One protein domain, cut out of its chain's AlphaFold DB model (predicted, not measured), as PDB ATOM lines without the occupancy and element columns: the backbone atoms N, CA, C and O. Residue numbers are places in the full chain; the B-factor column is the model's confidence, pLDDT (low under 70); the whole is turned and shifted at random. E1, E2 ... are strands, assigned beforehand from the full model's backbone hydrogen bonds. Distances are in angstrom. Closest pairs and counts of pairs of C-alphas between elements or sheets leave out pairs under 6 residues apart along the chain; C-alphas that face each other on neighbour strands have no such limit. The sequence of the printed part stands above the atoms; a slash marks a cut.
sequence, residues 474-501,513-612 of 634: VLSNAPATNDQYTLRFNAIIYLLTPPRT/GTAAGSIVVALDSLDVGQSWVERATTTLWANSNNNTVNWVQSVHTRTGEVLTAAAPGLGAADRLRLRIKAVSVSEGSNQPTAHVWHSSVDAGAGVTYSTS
ATOM      1  N   VAL A 474      16.542  28.693 -13.176       77.25
ATOM      2  CA  VAL A 474      15.147  28.249 -13.308       77.25
ATOM      3  C   VAL A 474      15.094  27.052 -14.252       77.25
ATOM      4  O   VAL A 474      15.641  27.095 -15.356       77.25
ATOM      5  N   LEU A 475      14.423  25.979 -13.836       72.69
ATOM      6  CA  LEU A 475      14.329  24.731 -14.589       72.69
ATOM      7  C   LEU A 475      13.161  24.716 -15.588       72.69
ATOM      8  O   LEU A 475      12.527  23.684 -15.779       72.69
ATOM      9  N   SER A 476      12.898  25.826 -16.282       67.19
ATOM     10  CA  SER A 476      11.672  26.036 -17.080       67.19
ATOM     11  C   SER A 476      11.374  24.970 -18.151       67.19
ATOM     12  O   SER A 476      10.228  24.840 -18.567       67.19
ATOM     13  N   ASN A 477      12.377  24.185 -18.564       61.06
ATOM     14  CA  ASN A 477      12.254  23.085 -19.531       61.06
ATOM     15  C   ASN A 477      12.719  21.713 -19.002       61.06
ATOM     16  O   ASN A 477      12.821  20.764 -19.790       61.06
ATOM     17  N   ALA A 478      13.044  21.597 -17.710       59.41
ATOM     18  CA  ALA A 478      13.424  20.312 -17.136       59.41
ATOM     19  C   ALA A 478      12.186  19.408 -17.071       59.41
ATOM     20  O   ALA A 478      11.179  19.806 -16.480       59.41
ATOM     21  N   PRO A 479      12.201  18.213 -17.690       55.31
ATOM     22  CA  PRO A 479      11.123  17.274 -17.468       55.31
ATOM     23  C   PRO A 479      11.161  16.836 -16.007       55.31
ATOM     24  O   PRO A 479      12.237  16.667 -15.432       55.31
ATOM     25  N   ALA A 480       9.983  16.610 -15.433       56.88
ATOM     26  CA  ALA A 480       9.804  16.234 -14.031       56.88
ATOM     27  C   ALA A 480      10.398  14.856 -13.651       56.88
ATOM     28  O   ALA A 480      10.099  14.313 -12.590       56.88
ATOM     29  N   THR A 481      11.164  14.231 -14.548       55.44
ATOM     30  CA  THR A 481      11.330  12.778 -14.600       55.44
ATOM     31  C   THR A 481      12.771  12.282 -14.669       55.44
ATOM     32  O   THR A 481      12.950  11.063 -14.632       55.44
ATOM     33  N   ASN A 482      13.787  13.157 -14.707       54.41
ATOM     34  CA  ASN A 482      15.188  12.722 -14.680       54.41
ATOM     35  C   ASN A 482      15.868  13.008 -13.335       54.41
ATOM     36  O   ASN A 482      15.939  14.140 -12.872       54.41
ATOM     37  N   ASP A 483      16.401  11.944 -12.734       64.75
ATOM     38  CA  ASP A 483      16.874  11.897 -11.347       64.75
ATOM     39  C   ASP A 483      18.279  12.492 -11.128       64.75
ATOM     40  O   ASP A 483      18.781  12.436 -10.009       64.75
ATOM     41  N   GLN A 484      18.932  13.056 -12.154       69.50
ATOM     42  CA  GLN A 484      20.278  13.633 -12.044       69.50
ATOM     43  C   GLN A 484      20.405  14.981 -12.756       69.50
ATOM     44  O   GLN A 484      20.172  15.101 -13.960       69.50
ATOM     45  N   TYR A 485      20.864  15.973 -11.997       76.88
ATOM     46  CA  TYR A 485      21.186  17.311 -12.472       76.88
ATOM     47  C   TYR A 485      22.691  17.508 -12.386       76.88
ATOM     48  O   TYR A 485      23.278  17.386 -11.309       76.88
ATOM     49  N   THR A 486      23.308  17.831 -13.518       77.00
ATOM     50  CA  THR A 486      24.734  18.127 -13.596       77.00
ATOM     51  C   THR A 486      24.896  19.604 -13.880       77.00
ATOM     52  O   THR A 486      24.520  20.082 -14.951       77.00
ATOM     53  N   LEU A 487      25.463  20.340 -12.933       81.19
ATOM     54  CA  LEU A 487      25.751  21.751 -13.113       81.19
ATOM     55  C   LEU A 487      27.246  21.940 -13.363       81.19
ATOM     56  O   LEU A 487      28.077  21.454 -12.597       81.19
ATOM     57  N   ARG A 488      27.579  22.670 -14.435       79.88
ATOM     58  CA  ARG A 488      28.953  23.094 -14.725       79.88
ATOM     59  C   ARG A 488      29.164  24.562 -14.354       79.88
ATOM     60  O   ARG A 488      28.359  25.407 -14.751       79.88
ATOM     61  N   PHE A 489      30.244  24.864 -13.635       83.00
ATOM     62  CA  PHE A 489      30.570  26.210 -13.158       83.00
ATOM     63  C   PHE A 489      32.069  26.516 -13.203       83.00
ATOM     64  O   PHE A 489      32.906  25.623 -13.315       83.00
ATOM     65  N   ASN A 490      32.399  27.800 -13.100       83.19
ATOM     66  CA  ASN A 490      33.759  28.280 -12.900       83.19
ATOM     67  C   ASN A 490      33.870  28.899 -11.505       83.19
ATOM     68  O   ASN A 490      32.898  29.456 -10.985       83.19
ATOM     69  N   ALA A 491      35.055  28.828 -10.911       84.25
ATOM     70  CA  ALA A 491      35.329  29.475  -9.637       84.25
ATOM     71  C   ALA A 491      36.678  30.198  -9.655       84.25
ATOM     72  O   ALA A 491      37.666  29.662 -10.151       84.25
ATOM     73  N   ILE A 492      36.731  31.393  -9.069       82.56
ATOM     74  CA  ILE A 492      37.974  32.079  -8.710       82.56
ATOM     75  C   ILE A 492      38.092  32.112  -7.200       82.56
ATOM     76  O   ILE A 492      37.161  32.507  -6.494       82.56
ATOM     77  N   ILE A 493      39.278  31.746  -6.731       83.81
ATOM     78  CA  ILE A 493      39.693  31.888  -5.344       83.81
ATOM     79  C   ILE A 493      40.805  32.932  -5.312       83.81
ATOM     80  O   ILE A 493      41.863  32.743  -5.919       83.81
ATOM     81  N   TYR A 494      40.556  34.036  -4.612       81.81
ATOM     82  CA  TYR A 494      41.568  35.044  -4.331       81.81
ATOM     83  C   TYR A 494      42.218  34.732  -2.984       81.81
ATOM     84  O   TYR A 494      41.534  34.668  -1.964       81.81
ATOM     85  N   LEU A 495      43.538  34.544  -2.976       81.69
ATOM     86  CA  LEU A 495      44.320  34.374  -1.753       81.69
ATOM     87  C   LEU A 495      45.200  35.601  -1.545       81.69
ATOM     88  O   LEU A 495      46.041  35.912  -2.391       81.69
ATOM     89  N   LEU A 496      45.016  36.280  -0.415       78.94
ATOM     90  CA  LEU A 496      45.890  37.363   0.007       78.94
ATOM     91  C   LEU A 496      46.930  36.795   0.977       78.94
ATOM     92  O   LEU A 496      46.590  36.306   2.059       78.94
ATOM     93  N   THR A 497      48.199  36.833   0.574       73.00
ATOM     94  CA  THR A 497      49.311  36.397   1.429       73.00
ATOM     95  C   THR A 497      49.913  37.650   2.063       73.00
ATOM     96  O   THR A 497      50.486  38.457   1.326       73.00
ATOM     97  N   PRO A 498      49.748  37.887   3.378       65.81
ATOM     98  CA  PRO A 498      50.444  38.988   4.020       65.81
ATOM     99  C   PRO A 498      51.951  38.709   4.035       65.81
ATOM    100  O   PRO A 498      52.364  37.555   4.182       65.81
ATOM    101  N   PRO A 499      52.791  39.747   3.930       64.19
ATOM    102  CA  PRO A 499      54.193  39.618   4.283       64.19
ATOM    103  C   PRO A 499      54.279  39.209   5.761       64.19
ATOM    104  O   PRO A 499      53.628  39.804   6.621       64.19
ATOM    105  N   ARG A 500      55.048  38.157   6.061       62.41
ATOM    106  CA  ARG A 500      55.195  37.630   7.422       62.41
ATOM    107  C   ARG A 500      55.988  38.648   8.248       62.41
ATOM    108  O   ARG A 500      57.210  38.697   8.164       62.41
ATOM    109  N   THR A 501      55.307  39.490   9.023       58.09
ATOM    110  CA  THR A 501      55.951  40.418   9.965       58.09
ATOM    111  C   THR A 501      56.399  39.648  11.206       58.09
ATOM    112  O   THR A 501      55.789  39.755  12.267       58.09
ATOM    113  N   GLY A 513      55.938  33.461   2.401       63.94
ATOM    114  CA  GLY A 513      54.687  33.015   3.008       63.94
ATOM    115  C   GLY A 513      53.965  32.013   2.110       63.94
ATOM    116  O   GLY A 513      53.844  32.221   0.902       63.94
ATOM    117  N   THR A 514      53.440  30.939   2.697       71.69
ATOM    118  CA  THR A 514      52.482  30.049   2.034       71.69
ATOM    119  C   THR A 514      51.074  30.384   2.510       71.69
ATOM    120  O   THR A 514      50.829  30.553   3.703       71.69
ATOM    121  N   ALA A 515      50.134  30.497   1.573       78.44
ATOM    122  CA  ALA A 515      48.717  30.636   1.895       78.44
ATOM    123  C   ALA A 515      47.944  29.508   1.220       78.44
ATOM    124  O   ALA A 515      48.068  29.302   0.011       78.44
ATOM    125  N   ALA A 516      47.132  28.797   1.995       83.00
ATOM    126  CA  ALA A 516      46.208  27.794   1.490       83.00
ATOM    127  C   ALA A 516      44.778  28.231   1.798       83.00
ATOM    128  O   ALA A 516      44.495  28.754   2.877       83.00
ATOM    129  N   GLY A 517      43.869  28.002   0.859       84.25
ATOM    130  CA  GLY A 517      42.450  28.235   1.077       84.25
ATOM    131  C   GLY A 517      41.579  27.229   0.348       84.25
ATOM    132  O   GLY A 517      41.993  26.600  -0.629       84.25
ATOM    133  N   SER A 518      40.357  27.074   0.841       86.56
ATOM    134  CA  SER A 518      39.343  26.247   0.202       86.56
ATOM    135  C   SER A 518      37.998  26.956   0.157       86.56
ATOM    136  O   SER A 518      37.684  27.784   1.015       86.56
ATOM    137  N   ILE A 519      37.203  26.632  -0.857       86.44
ATOM    138  CA  ILE A 519      35.810  27.057  -0.966       86.44
ATOM    139  C   ILE A 519      34.940  25.809  -1.047       86.44
ATOM    140  O   ILE A 519      35.253  24.875  -1.786       86.44
ATOM    141  N   VAL A 520      33.847  25.791  -0.295       88.75
ATOM    142  CA  VAL A 520      32.827  24.747  -0.389       88.75
ATOM    143  C   VAL A 520      31.670  25.307  -1.194       88.75
ATOM    144  O   VAL A 520      31.040  26.286  -0.790       88.75
ATOM    145  N   VAL A 521      31.393  24.686  -2.333       86.69
ATOM    146  CA  VAL A 521      30.299  25.056  -3.227       86.69
ATOM    147  C   VAL A 521      29.203  24.004  -3.103       86.69
ATOM    148  O   VAL A 521      29.468  22.813  -3.252       86.69
ATOM    149  N   ALA A 522      27.985  24.446  -2.804       87.12
ATOM    150  CA  ALA A 522      26.804  23.606  -2.665       87.12
ATOM    151  C   ALA A 522      25.853  23.794  -3.852       87.12
ATOM    152  O   ALA A 522      25.705  24.907  -4.357       87.12
ATOM    153  N   LEU A 523      25.193  22.715  -4.263       85.81
ATOM    154  CA  LEU A 523      24.039  22.723  -5.153       85.81
ATOM    155  C   LEU A 523      22.796  22.467  -4.302       85.81
ATOM    156  O   LEU A 523      22.632  21.367  -3.770       85.81
ATOM    157  N   ASP A 524      21.938  23.476  -4.178       88.31
ATOM    158  CA  ASP A 524      20.661  23.360  -3.478       88.31
ATOM    159  C   ASP A 524      19.507  23.263  -4.500       88.31
ATOM    160  O   ASP A 524      19.590  23.838  -5.591       88.31
ATOM    161  N   SER A 525      18.417  22.578  -4.141       88.06
ATOM    162  CA  SER A 525      17.142  22.620  -4.874       88.06
ATOM    163  C   SER A 525      16.054  23.313  -4.062       88.06
ATOM    164  O   SER A 525      16.044  23.237  -2.833       88.06
ATOM    165  N   LEU A 526      15.140  23.984  -4.755       85.81
ATOM    166  CA  LEU A 526      13.897  24.504  -4.206       85.81
ATOM    167  C   LEU A 526      12.744  23.771  -4.875       85.81
ATOM    168  O   LEU A 526      12.447  24.038  -6.040       85.81
ATOM    169  N   ASP A 527      12.132  22.871  -4.118       81.25
ATOM    170  CA  ASP A 527      10.926  22.158  -4.518       81.25
ATOM    171  C   ASP A 527       9.726  23.104  -4.260       81.25
ATOM    172  O   ASP A 527       9.714  23.818  -3.249       81.25
ATOM    173  N   VAL A 528       8.727  23.173  -5.151       73.50
ATOM    174  CA  VAL A 528       7.591  24.110  -5.014       73.50
ATOM    175  C   VAL A 528       6.952  23.996  -3.622       73.50
ATOM    176  O   VAL A 528       6.424  22.953  -3.242       73.50
ATOM    177  N   GLY A 529       6.972  25.098  -2.862       72.12
ATOM    178  CA  GLY A 529       6.396  25.179  -1.514       72.12
ATOM    179  C   GLY A 529       7.295  24.680  -0.372       72.12
ATOM    180  O   GLY A 529       6.841  24.656   0.769       72.12
ATOM    181  N   GLN A 530       8.547  24.304  -0.647       81.12
ATOM    182  CA  GLN A 530       9.530  23.861   0.349       81.12
ATOM    183  C   GLN A 530      10.618  24.918   0.599       81.12
ATOM    184  O   GLN A 530      10.726  25.916  -0.112       81.12
ATOM    185  N   SER A 531      11.442  24.704   1.628       90.31
ATOM    186  CA  SER A 531      12.710  25.422   1.812       90.31
ATOM    187  C   SER A 531      13.813  24.831   0.928       90.31
ATOM    188  O   SER A 531      13.742  23.669   0.542       90.31
ATOM    189  N   TRP A 532      14.872  25.600   0.666       88.81
ATOM    190  CA  TRP A 532      16.051  25.110  -0.054       88.81
ATOM    191  C   TRP A 532      16.682  23.885   0.626       88.81
ATOM    192  O   TRP A 532      17.000  23.935   1.815       88.81
ATOM    193  N   VAL A 533      16.912  22.819  -0.145       87.81
ATOM    194  CA  VAL A 533      17.546  21.571   0.302       87.81
ATOM    195  C   VAL A 533      18.906  21.424  -0.369       87.81
ATOM    196  O   VAL A 533      18.992  21.422  -1.594       87.81
ATOM    197  N   GLU A 534      19.968  21.267   0.417       91.19
ATOM    198  CA  GLU A 534      21.310  20.971  -0.098       91.19
ATOM    199  C   GLU A 534      21.344  19.547  -0.672       91.19
ATOM    200  O   GLU A 534      21.022  18.583   0.025       91.19
ATOM    201  N   ARG A 535      21.705  19.405  -1.952       86.50
ATOM    202  CA  ARG A 535      21.705  18.114  -2.663       86.50
ATOM    203  C   ARG A 535      23.106  17.575  -2.931       86.50
ATOM    204  O   ARG A 535      23.288  16.364  -2.983       86.50
ATOM    205  N   ALA A 536      24.087  18.456  -3.122       88.50
ATOM    206  CA  ALA A 536      25.482  18.077  -3.329       88.50
ATOM    207  C   ALA A 536      26.433  19.196  -2.893       88.50
ATOM    208  O   ALA A 536      26.081  20.373  -2.950       88.50
ATOM    209  N   THR A 537      27.659  18.835  -2.516       92.62
ATOM    210  CA  THR A 537      28.732  19.786  -2.200       92.62
ATOM    211  C   THR A 537      30.054  19.334  -2.795       92.62
ATOM    212  O   THR A 537      30.349  18.141  -2.800       92.62
ATOM    213  N   THR A 538      30.882  20.282  -3.221       91.88
ATOM    214  CA  THR A 538      32.281  20.040  -3.587       91.88
ATOM    215  C   THR A 538      33.193  21.065  -2.920       91.88
ATOM    216  O   THR A 538      32.776  22.196  -2.660       91.88
ATOM    217  N   THR A 539      34.433  20.666  -2.645       92.25
ATOM    218  CA  THR A 539      35.455  21.527  -2.047       92.25
ATOM    219  C   THR A 539      36.551  21.786  -3.066       92.25
ATOM    220  O   THR A 539      37.232  20.861  -3.507       92.25
ATOM    221  N   LEU A 540      36.753  23.054  -3.413       88.69
ATOM    222  CA  LEU A 540      37.819  23.487  -4.308       88.69
ATOM    223  C   LEU A 540      38.957  24.081  -3.486       88.69
ATOM    224  O   LEU A 540      38.727  24.909  -2.609       88.69
ATOM    225  N   TRP A 541      40.182  23.665  -3.795       88.06
ATOM    226  CA  TRP A 541      41.392  24.062  -3.075       88.06
ATOM    227  C   TRP A 541      42.260  24.985  -3.932       88.06
ATOM    228  O   TRP A 541      42.350  24.793  -5.152       88.06
ATOM    229  N   ALA A 542      42.927  25.942  -3.291       85.44
ATOM    230  CA  ALA A 542      43.923  26.828  -3.881       85.44
ATOM    231  C   ALA A 542      45.117  26.995  -2.932       85.44
ATOM    232  O   ALA A 542      44.928  27.139  -1.724       85.44
ATOM    233  N   ASN A 543      46.327  27.017  -3.494       83.31
ATOM    234  CA  ASN A 543      47.577  27.184  -2.754       83.31
ATOM    235  C   ASN A 543      48.430  28.248  -3.445       83.31
ATOM    236  O   ASN A 543      48.777  28.106  -4.612       83.31
ATOM    237  N   SER A 544      48.790  29.297  -2.713       79.62
ATOM    238  CA  SER A 544      49.701  30.342  -3.171       79.62
ATOM    239  C   SER A 544      51.108  30.068  -2.650       79.62
ATOM    240  O   SER A 544      51.339  30.094  -1.440       79.62
ATOM    241  N   ASN A 545      52.044  29.869  -3.577       68.94
ATOM    242  CA  ASN A 545      53.471  29.742  -3.293       68.94
ATOM    243  C   ASN A 545      54.154  31.004  -3.821       68.94
ATOM    244  O   ASN A 545      54.700  30.987  -4.926       68.94
ATOM    245  N   ASN A 546      54.052  32.124  -3.102       63.22
ATOM    246  CA  ASN A 546      54.636  33.361  -3.601       63.22
ATOM    247  C   ASN A 546      55.991  33.647  -2.956       63.22
ATOM    248  O   ASN A 546      56.099  33.779  -1.742       63.22
ATOM    249  N   ASN A 547      57.020  33.756  -3.799       59.22
ATOM    250  CA  ASN A 547      58.397  34.036  -3.396       59.22
ATOM    251  C   ASN A 547      58.752  35.532  -3.480       59.22
ATOM    252  O   ASN A 547      59.921  35.894  -3.571       59.22
ATOM    253  N   THR A 548      57.747  36.411  -3.533       58.81
ATOM    254  CA  THR A 548      57.950  37.861  -3.644       58.81
ATOM    255  C   THR A 548      57.527  38.584  -2.367       58.81
ATOM    256  O   THR A 548      56.564  38.212  -1.710       58.81
ATOM    257  N   VAL A 549      58.285  39.628  -2.019       57.19
ATOM    258  CA  VAL A 549      58.243  40.352  -0.730       57.19
ATOM    259  C   VAL A 549      57.037  41.307  -0.604       57.19
ATOM    260  O   VAL A 549      56.828  41.927   0.435       57.19
ATOM    261  N   ASN A 550      56.201  41.423  -1.639       63.31
ATOM    262  CA  ASN A 550      55.052  42.328  -1.650       63.31
ATOM    263  C   ASN A 550      53.743  41.595  -1.330       63.31
ATOM    264  O   ASN A 550      53.628  40.388  -1.522       63.31
ATOM    265  N   TRP A 551      52.723  42.343  -0.897       64.94
ATOM    266  CA  TRP A 551      51.345  41.853  -0.868       64.94
ATOM    267  C   TRP A 551      50.939  41.439  -2.278       64.94
ATOM    268  O   TRP A 551      50.651  42.288  -3.122       64.94
ATOM    269  N   VAL A 552      50.929  40.138  -2.545       63.75
ATOM    270  CA  VAL A 552      50.470  39.624  -3.827       63.75
ATOM    271  C   VAL A 552      49.168  38.877  -3.625       63.75
ATOM    272  O   VAL A 552      49.066  37.930  -2.842       63.75
ATOM    273  N   GLN A 553      48.163  39.331  -4.364       76.06
ATOM    274  CA  GLN A 553      46.919  38.613  -4.549       76.06
ATOM    275  C   GLN A 553      47.162  37.492  -5.562       76.06
ATOM    276  O   GLN A 553      47.409  37.750  -6.739       76.06
ATOM    277  N   SER A 554      47.085  36.246  -5.107       76.00
ATOM    278  CA  SER A 554      47.153  35.083  -5.990       76.00
ATOM    279  C   SER A 554      45.744  34.715  -6.449       76.00
ATOM    280  O   SER A 554      44.871  34.428  -5.626       76.00
ATOM    281  N   VAL A 555      45.522  34.723  -7.764       82.94
ATOM    282  CA  VAL A 555      44.233  34.401  -8.392       82.94
ATOM    283  C   VAL A 555      44.265  32.960  -8.884       82.94
ATOM    284  O   VAL A 555      45.068  32.618  -9.748       82.94
ATOM    285  N   HIS A 556      43.384  32.118  -8.351       82.38
ATOM    286  CA  HIS A 556      43.255  30.726  -8.778       82.38
ATOM    287  C   HIS A 556      41.934  30.522  -9.498       82.38
ATOM    288  O   HIS A 556      40.882  30.564  -8.863       82.38
ATOM    289  N   THR A 557      41.994  30.263 -10.800       86.56
ATOM    290  CA  THR A 557      40.810  30.008 -11.624       86.56
ATOM    291  C   THR A 557      40.627  28.508 -11.838       86.56
ATOM    292  O   THR A 557      41.481  27.839 -12.417       86.56
ATOM    293  N   ARG A 558      39.486  27.983 -11.398       85.12
ATOM    294  CA  ARG A 558      38.978  26.644 -11.704       85.12
ATOM    295  C   ARG A 558      37.945  26.770 -12.818       85.12
ATOM    296  O   ARG A 558      36.962  27.494 -12.654       85.12
ATOM    297  N   THR A 559      38.184  26.117 -13.951       85.69
ATOM    298  CA  THR A 559      37.297  26.185 -15.120       85.69
ATOM    299  C   THR A 559      36.614  24.847 -15.365       85.69
ATOM    300  O   THR A 559      37.246  23.796 -15.296       85.69
ATOM    301  N   GLY A 560      35.315  24.889 -15.661       82.06
ATOM    302  CA  GLY A 560      34.536  23.717 -16.051       82.06
ATOM    303  C   GLY A 560      34.296  22.697 -14.938       82.06
ATOM    304  O   GLY A 560      34.097  21.522 -15.245       82.06
ATOM    305  N   GLU A 561      34.289  23.129 -13.678       87.56
ATOM    306  CA  GLU A 561      33.984  22.274 -12.531       87.56
ATOM    307  C   GLU A 561      32.565  21.717 -12.648       87.56
ATOM    308  O   GLU A 561      31.644  22.411 -13.082       87.56
ATOM    309  N   VAL A 562      32.389  20.452 -12.267       85.56
ATOM    310  CA  VAL A 562      31.124  19.730 -12.411       85.56
ATOM    311  C   VAL A 562      30.618  19.298 -11.044       85.56
ATOM    312  O   VAL A 562      31.329  18.635 -10.293       85.56
ATOM    313  N   LEU A 563      29.368  19.640 -10.741       85.25
ATOM    314  CA  LEU A 563      28.667  19.187  -9.547       85.25
ATOM    315  C   LEU A 563      27.388  18.460  -9.959       85.25
ATOM    316  O   LEU A 563      26.502  19.050 -10.579       85.25
ATOM    317  N   THR A 564      27.310  17.174  -9.621       83.69
ATOM    318  CA  THR A 564      26.163  16.317  -9.935       83.69
ATOM    319  C   THR A 564      25.353  16.071  -8.673       83.69
ATOM    320  O   THR A 564      25.899  15.634  -7.661       83.69
ATOM    321  N   ALA A 565      24.050  16.320  -8.739       81.00
ATOM    322  CA  ALA A 565      23.116  16.034  -7.661       81.00
ATOM    323  C   ALA A 565      21.987  15.132  -8.146       81.00
ATOM    324  O   ALA A 565      21.439  15.335  -9.232       81.00
ATOM    325  N   ALA A 566      21.600  14.180  -7.297       75.56
ATOM    326  CA  ALA A 566      20.326  13.504  -7.448       75.56
ATOM    327  C   ALA A 566      19.231  14.352  -6.793       75.56
ATOM    328  O   ALA A 566      19.263  14.589  -5.585       75.56
ATOM    329  N   ALA A 567      18.274  14.826  -7.586       73.00
ATOM    330  CA  ALA A 567      17.135  15.593  -7.087       73.00
ATOM    331  C   ALA A 567      15.837  15.013  -7.670       73.00
ATOM    332  O   ALA A 567      15.259  15.578  -8.598       73.00
ATOM    333  N   PRO A 568      15.410  13.831  -7.189       68.94
ATOM    334  CA  PRO A 568      14.231  13.170  -7.724       68.94
ATOM    335  C   PRO A 568      12.986  14.025  -7.471       68.94
ATOM    336  O   PRO A 568      12.729  14.430  -6.340       68.94
ATOM    337  N   GLY A 569      12.187  14.243  -8.518       67.94
ATOM    338  CA  GLY A 569      10.892  14.920  -8.415       67.94
ATOM    339  C   GLY A 569      10.896  16.429  -8.657       67.94
ATOM    340  O   GLY A 569       9.843  17.033  -8.472       67.94
ATOM    341  N   LEU A 570      12.012  17.028  -9.097       74.31
ATOM    342  CA  LEU A 570      12.000  18.434  -9.507       74.31
ATOM    343  C   LEU A 570      11.256  18.617 -10.840       74.31
ATOM    344  O   LEU A 570      11.621  18.015 -11.849       74.31
ATOM    345  N   GLY A 571      10.229  19.459 -10.858       71.94
ATOM    346  CA  GLY A 571       9.459  19.868 -12.026       71.94
ATOM    347  C   GLY A 571       9.907  21.200 -12.639       71.94
ATOM    348  O   GLY A 571      10.858  21.847 -12.205       71.94
ATOM    349  N   ALA A 572       9.172  21.646 -13.661       71.94
ATOM    350  CA  ALA A 572       9.508  22.847 -14.436       71.94
ATOM    351  C   ALA A 572       9.437  24.169 -13.640       71.94
ATOM    352  O   ALA A 572       9.996  25.180 -14.066       71.94
ATOM    353  N   ALA A 573       8.734  24.172 -12.502       76.12
ATOM    354  CA  ALA A 573       8.617  25.322 -11.604       76.12
ATOM    355  C   ALA A 573       9.724  25.370 -10.534       76.12
ATOM    356  O   ALA A 573       9.865  26.388  -9.852       76.12
ATOM    357  N   ASP A 574      10.506  24.299 -10.397       81.81
ATOM    358  CA  ASP A 574      11.554  24.208  -9.389       81.81
ATOM    359  C   ASP A 574      12.815  24.960  -9.806       81.81
ATOM    360  O   ASP A 574      13.038  25.326 -10.970       81.81
ATOM    361  N   ARG A 575      13.652  25.244  -8.810       85.25
ATOM    362  CA  ARG A 575      14.848  26.073  -8.978       85.25
ATOM    363  C   ARG A 575      16.049  25.331  -8.422       85.25
ATOM    364  O   ARG A 575      15.976  24.716  -7.362       85.25
ATOM    365  N   LEU A 576      17.168  25.405  -9.131       86.56
ATOM    366  CA  LEU A 576      18.467  25.008  -8.599       86.56
ATOM    367  C   LEU A 576      19.262  26.259  -8.283       86.56
ATOM    368  O   LEU A 576      19.150  27.260  -8.993       86.56
ATOM    369  N   ARG A 577      20.105  26.206  -7.258       87.19
ATOM    370  CA  ARG A 577      21.093  27.258  -7.035       87.19
ATOM    371  C   ARG A 577      22.440  26.685  -6.658       87.19
ATOM    372  O   ARG A 577      22.533  25.711  -5.917       87.19
ATOM    373  N   LEU A 578      23.478  27.354  -7.125       87.25
ATOM    374  CA  LEU A 578      24.806  27.240  -6.554       87.25
ATOM    375  C   LEU A 578      24.932  28.190  -5.375       87.25
ATOM    376  O   LEU A 578      24.529  29.344  -5.492       87.25
ATOM    377  N   ARG A 579      25.527  27.737  -4.275       90.00
ATOM    378  CA  ARG A 579      25.792  28.542  -3.081       90.00
ATOM    379  C   ARG A 579      27.238  28.379  -2.637       90.00
ATOM    380  O   ARG A 579      27.733  27.258  -2.549       90.00
ATOM    381  N   ILE A 580      27.896  29.476  -2.271       87.56
ATOM    382  CA  ILE A 580      29.174  29.404  -1.550       87.56
ATOM    383  C   ILE A 580      28.852  29.092  -0.087       87.56
ATOM    384  O   ILE A 580      28.406  29.955   0.666       87.56
ATOM    385  N   LYS A 581      29.013  27.829   0.306       90.00
ATOM    386  CA  LYS A 581      28.642  27.324   1.634       90.00
ATOM    387  C   LYS A 581      29.640  27.745   2.703       90.00
ATOM    388  O   LYS A 581      29.234  28.152   3.785       90.00
ATOM    389  N   ALA A 582      30.924  27.622   2.405       89.19
ATOM    390  CA  ALA A 582      31.995  27.949   3.330       89.19
ATOM    391  C   ALA A 582      33.229  28.408   2.562       89.19
ATOM    392  O   ALA A 582      33.443  28.014   1.415       89.19
ATOM    393  N   VAL A 583      34.044  29.222   3.221       86.62
ATOM    394  CA  VAL A 583      35.376  29.579   2.755       86.62
ATOM    395  C   VAL A 583      36.322  29.429   3.939       86.62
ATOM    396  O   VAL A 583      36.023  29.917   5.027       86.62
ATOM    397  N   SER A 584      37.437  28.734   3.739       87.25
ATOM    398  CA  SER A 584      38.463  28.529   4.761       87.25
ATOM    399  C   SER A 584      39.818  29.000   4.253       87.25
ATOM    400  O   SER A 584      40.130  28.837   3.074       87.25
ATOM    401  N   VAL A 585      40.644  29.530   5.150       83.88
ATOM    402  CA  VAL A 585      42.054  29.847   4.893       83.88
ATOM    403  C   VAL A 585      42.922  29.368   6.043       83.88
ATOM    404  O   VAL A 585      42.454  29.275   7.176       83.88
ATOM    405  N   SER A 586      44.178  29.054   5.737       81.38
ATOM    406  CA  SER A 586      45.200  28.782   6.742       81.38
ATOM    407  C   SER A 586      45.416  29.993   7.653       81.38
ATOM    408  O   SER A 586      45.291  31.145   7.225       81.38
ATOM    409  N   GLU A 587      45.762  29.718   8.908       72.00
ATOM    410  CA  GLU A 587      46.073  30.728   9.918       72.00
ATOM    411  C   GLU A 587      47.156  31.690   9.394       72.00
ATOM    412  O   GLU A 587      48.199  31.259   8.902       72.00
ATOM    413  N   GLY A 588      46.866  32.995   9.421       65.06
ATOM    414  CA  GLY A 588      47.748  34.037   8.887       65.06
ATOM    415  C   GLY A 588      47.420  34.562   7.481       65.06
ATOM    416  O   GLY A 588      48.181  35.378   6.984       65.06
ATOM    417  N   SER A 589      46.318  34.164   6.833       61.94
ATOM    418  CA  SER A 589      45.841  34.793   5.581       61.94
ATOM    419  C   SER A 589      44.616  35.685   5.822       61.94
ATOM    420  O   SER A 589      43.699  35.313   6.554       61.94
ATOM    421  N   ASN A 590      44.581  36.863   5.187       56.88
ATOM    422  CA  ASN A 590      43.459  37.797   5.299       56.88
ATOM    423  C   ASN A 590      42.443  37.570   4.168       56.88
ATOM    424  O   ASN A 590      42.775  37.707   2.996       56.88
ATOM    425  N   GLN A 591      41.202  37.266   4.560       59.22
ATOM    426  CA  GLN A 591      39.963  37.311   3.768       59.22
ATOM    427  C   GLN A 591      40.031  36.726   2.342       59.22
ATOM    428  O   GLN A 591      40.176  37.463   1.366       59.22
ATOM    429  N   PRO A 592      39.827  35.409   2.183       61.91
ATOM    430  CA  PRO A 592      39.583  34.826   0.871       61.91
ATOM    431  C   PRO A 592      38.244  35.326   0.308       61.91
ATOM    432  O   PRO A 592      37.178  35.067   0.872       61.91
ATOM    433  N   THR A 593      38.273  36.009  -0.836       66.69
ATOM    434  CA  THR A 593      37.066  36.217  -1.642       66.69
ATOM    435  C   THR A 593      36.943  35.080  -2.648       66.69
ATOM    436  O   THR A 593      37.891  34.716  -3.347       66.69
ATOM    437  N   ALA A 594      35.757  34.483  -2.693       69.06
ATOM    438  CA  ALA A 594      35.420  33.396  -3.595       69.06
ATOM    439  C   ALA A 594      34.339  33.876  -4.552       69.06
ATOM    440  O   ALA A 594      33.321  34.419  -4.115       69.06
ATOM    441  N   HIS A 595      34.604  33.728  -5.842       72.81
ATOM    442  CA  HIS A 595      33.704  34.127  -6.910       72.81
ATOM    443  C   HIS A 595      33.313  32.867  -7.664       72.81
ATOM    444  O   HIS A 595      34.176  32.211  -8.240       72.81
ATOM    445  N   VAL A 596      32.033  32.519  -7.665       68.25
ATOM    446  CA  VAL A 596      31.517  31.425  -8.494       68.25
ATOM    447  C   VAL A 596      30.682  32.042  -9.594       68.25
ATOM    448  O   VAL A 596      29.772  32.821  -9.302       68.25
ATOM    449  N   TRP A 597      30.993  31.718 -10.848       68.50
ATOM    450  CA  TRP A 597      30.191  32.188 -11.964       68.50
ATOM    451  C   TRP A 597      30.019  31.178 -13.083       68.50
ATOM    452  O   TRP A 597      30.703  30.160 -13.194       68.50
ATOM    453  N   HIS A 598      29.067  31.515 -13.937       57.91
ATOM    454  CA  HIS A 598      28.739  30.810 -15.162       57.91
ATOM    455  C   HIS A 598      29.126  31.705 -16.350       57.91
ATOM    456  O   HIS A 598      28.579  32.804 -16.487       57.91
ATOM    457  N   SER A 599      30.122  31.304 -17.158       51.03
ATOM    458  CA  SER A 599      30.466  32.031 -18.391       51.03
ATOM    459  C   SER A 599      29.504  31.607 -19.500       51.03
ATOM    460  O   SER A 599      29.410  30.436 -19.850       51.03
ATOM    461  N   SER A 600      28.790  32.567 -20.090       47.81
ATOM    462  CA  SER A 600      27.907  32.317 -21.238       47.81
ATOM    463  C   SER A 600      28.660  32.015 -22.542       47.81
ATOM    464  O   SER A 600      28.024  31.718 -23.548       47.81
ATOM    465  N   VAL A 601      29.995  32.121 -22.539       46.50
ATOM    466  CA  VAL A 601      30.840  32.120 -23.746       46.50
ATOM    467  C   VAL A 601      31.531  30.773 -23.995       46.50
ATOM    468  O   VAL A 601      31.934  30.501 -25.122       46.50
ATOM    469  N   ASP A 602      31.609  29.896 -22.987       46.91
ATOM    470  CA  ASP A 602      32.232  28.577 -23.122       46.91
ATOM    471  C   ASP A 602      31.164  27.501 -23.340       46.91
ATOM    472  O   ASP A 602      30.250  27.323 -22.527       46.91
ATOM    473  N   ALA A 603      31.283  26.761 -24.444       43.00
ATOM    474  CA  ALA A 603      30.401  25.657 -24.807       43.00
ATOM    475  C   ALA A 603      30.421  24.558 -23.724       43.00
ATOM    476  O   ALA A 603      31.242  23.644 -23.747       43.00
ATOM    477  N   GLY A 604      29.526  24.655 -22.738       47.84
ATOM    478  CA  GLY A 604      29.351  23.628 -21.710       47.84
ATOM    479  C   GLY A 604      28.974  24.128 -20.320       47.84
ATOM    480  O   GLY A 604      28.625  23.299 -19.483       47.84
ATOM    481  N   ALA A 605      29.029  25.432 -20.036       48.06
ATOM    482  CA  ALA A 605      28.499  25.950 -18.779       48.06
ATOM    483  C   ALA A 605      26.962  25.879 -18.822       48.06
ATOM    484  O   ALA A 605      26.355  26.418 -19.741       48.06
ATOM    485  N   GLY A 606      26.307  25.286 -17.815       60.25
ATOM    486  CA  GLY A 606      24.840  25.194 -17.716       60.25
ATOM    487  C   GLY A 606      24.389  24.063 -16.794       60.25
ATOM    488  O   GLY A 606      25.209  23.254 -16.352       60.25
ATOM    489  N   VAL A 607      23.087  23.993 -16.502       60.41
ATOM    490  CA  VAL A 607      22.498  22.765 -15.952       60.41
ATOM    491  C   VAL A 607      22.252  21.849 -17.133       60.41
ATOM    492  O   VAL A 607      21.343  22.089 -17.930       60.41
ATOM    493  N   THR A 608      23.082  20.819 -17.255       64.56
ATOM    494  CA  THR A 608      22.802  19.716 -18.162       64.56
ATOM    495  C   THR A 608      21.974  18.694 -17.405       64.56
ATOM    496  O   THR A 608      22.388  18.186 -16.363       64.56
ATOM    497  N   TYR A 609      20.802  18.393 -17.932       63.88
ATOM    498  CA  TYR A 609      19.985  17.279 -17.484       63.88
ATOM    499  C   TYR A 609      19.830  16.332 -18.665       63.88
ATOM    500  O   TYR A 609      19.619  16.739 -19.810       63.88
ATOM    501  N   SER A 610      20.000  15.043 -18.407       54.38
ATOM    502  CA  SER A 610      19.560  14.039 -19.361       54.38
ATOM    503  C   SER A 610      18.036  14.039 -19.355       54.38
ATOM    504  O   SER A 610      17.412  14.368 -18.351       54.38
ATOM    505  N   THR A 611      17.425  13.695 -20.479       53.44
ATOM    506  CA  THR A 611      16.015  13.309 -20.525       53.44
ATOM    507  C   THR A 611      16.012  11.920 -21.136       53.44
ATOM    508  O   THR A 611      16.506  11.748 -22.256       53.44
ATOM    509  N   SER A 612      15.604  10.900 -20.374       57.72
ATOM    510  CA  SER A 612      15.341   9.611 -21.007       57.72
ATOM    511  C   SER A 612      13.972   9.716 -21.664       57.72
ATOM    512  O   SER A 612      13.051  10.335 -21.133       57.72
TER     513      SER A 612
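Overview. This is residues 474 to 501 and 513 to 612 of the 634 residues of an uncharacterized protein of Myxococcus xanthus (UniProt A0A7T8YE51). Two twisted sheets lie partly face to face as a long, thin sandwich, with long strands running lengthwise: E3, E2 and E5 form one layer, and E1 and E4 with the short strands E6 and E7 form the other. E7 lies toward one end, away from the E3, E2, E5 layer. The printed part has 128 residues, with no named helix and seven named strands, E1 to E7 along the chain. The class is all strand; one sheet is branched on E1, and the other has the order E3 - E2 - E5, all antiparallel. The whole is loose, with a radius of gyration of the C-alphas of 17.7 A, and flat, with spans of 57 by 31 by 16 A.

Arrangement. Start at E1, residues 484 to 497, in the branched sheet. On one side of it find E4, residues 552 to 566, antiparallel at 163 degrees, with N 487 and O 563 at 2.9 A. On the other side are E6, residues 593 to 597, and E7, residues 606 to 611. Both are antiparallel to E1: N 492 and O 595 are 2.8 A apart, and N 608 and O 486 are 2.8 A apart. The pairing is staggered, E7 beside residues 485 to 488 and E6 beside 490 to 494. Now turn to the second sheet, where E2, residues 514 to 526, is the inner strand. It forms a hairpin with E3, residues 533 to 545, with N 523 and O 536 at 2.8 A. Its other neighbour is E5, residues 575 to 585, with N 520 and O 582 at 2.8 A. Between the sheets, the closest C-alphas of E1 and E2 are those of Thr 497 and Ala 515, 5.8 A apart. For E3 and E4 they are those of Ala 536 and Ala 565, 5.3 A apart. E5 and E7 are apart.

Along the chain. Find C-alpha 484 at (20.278, 13.633, -12.044); from there E1 runs 39.3 A to C-alpha 497 at (49.311, 36.397, 1.429). E2 measures 39.5 A, E3 37.0 A, E4 40.1 A and E5 30.8 A. E3 bends by 57 degrees at residue 536, and E4 by 56 degrees at residue 560. E7 ends at C-alpha 611, (16.015, 13.309, -20.525).

Size, cuts and confidence. The C-alphas of Thr 501 and Ser 612 are the two farthest apart, 59.6 A. Residues 502 to 512 are not printed, and C-alphas 501 and 513 are 10.2 A apart across the cut. Of the links printed whole, none is long. The mean pLDDT of the printed part is 74.3; look for values under 70 at residues 476 to 484, 545 to 552 and 596 to 612, among others.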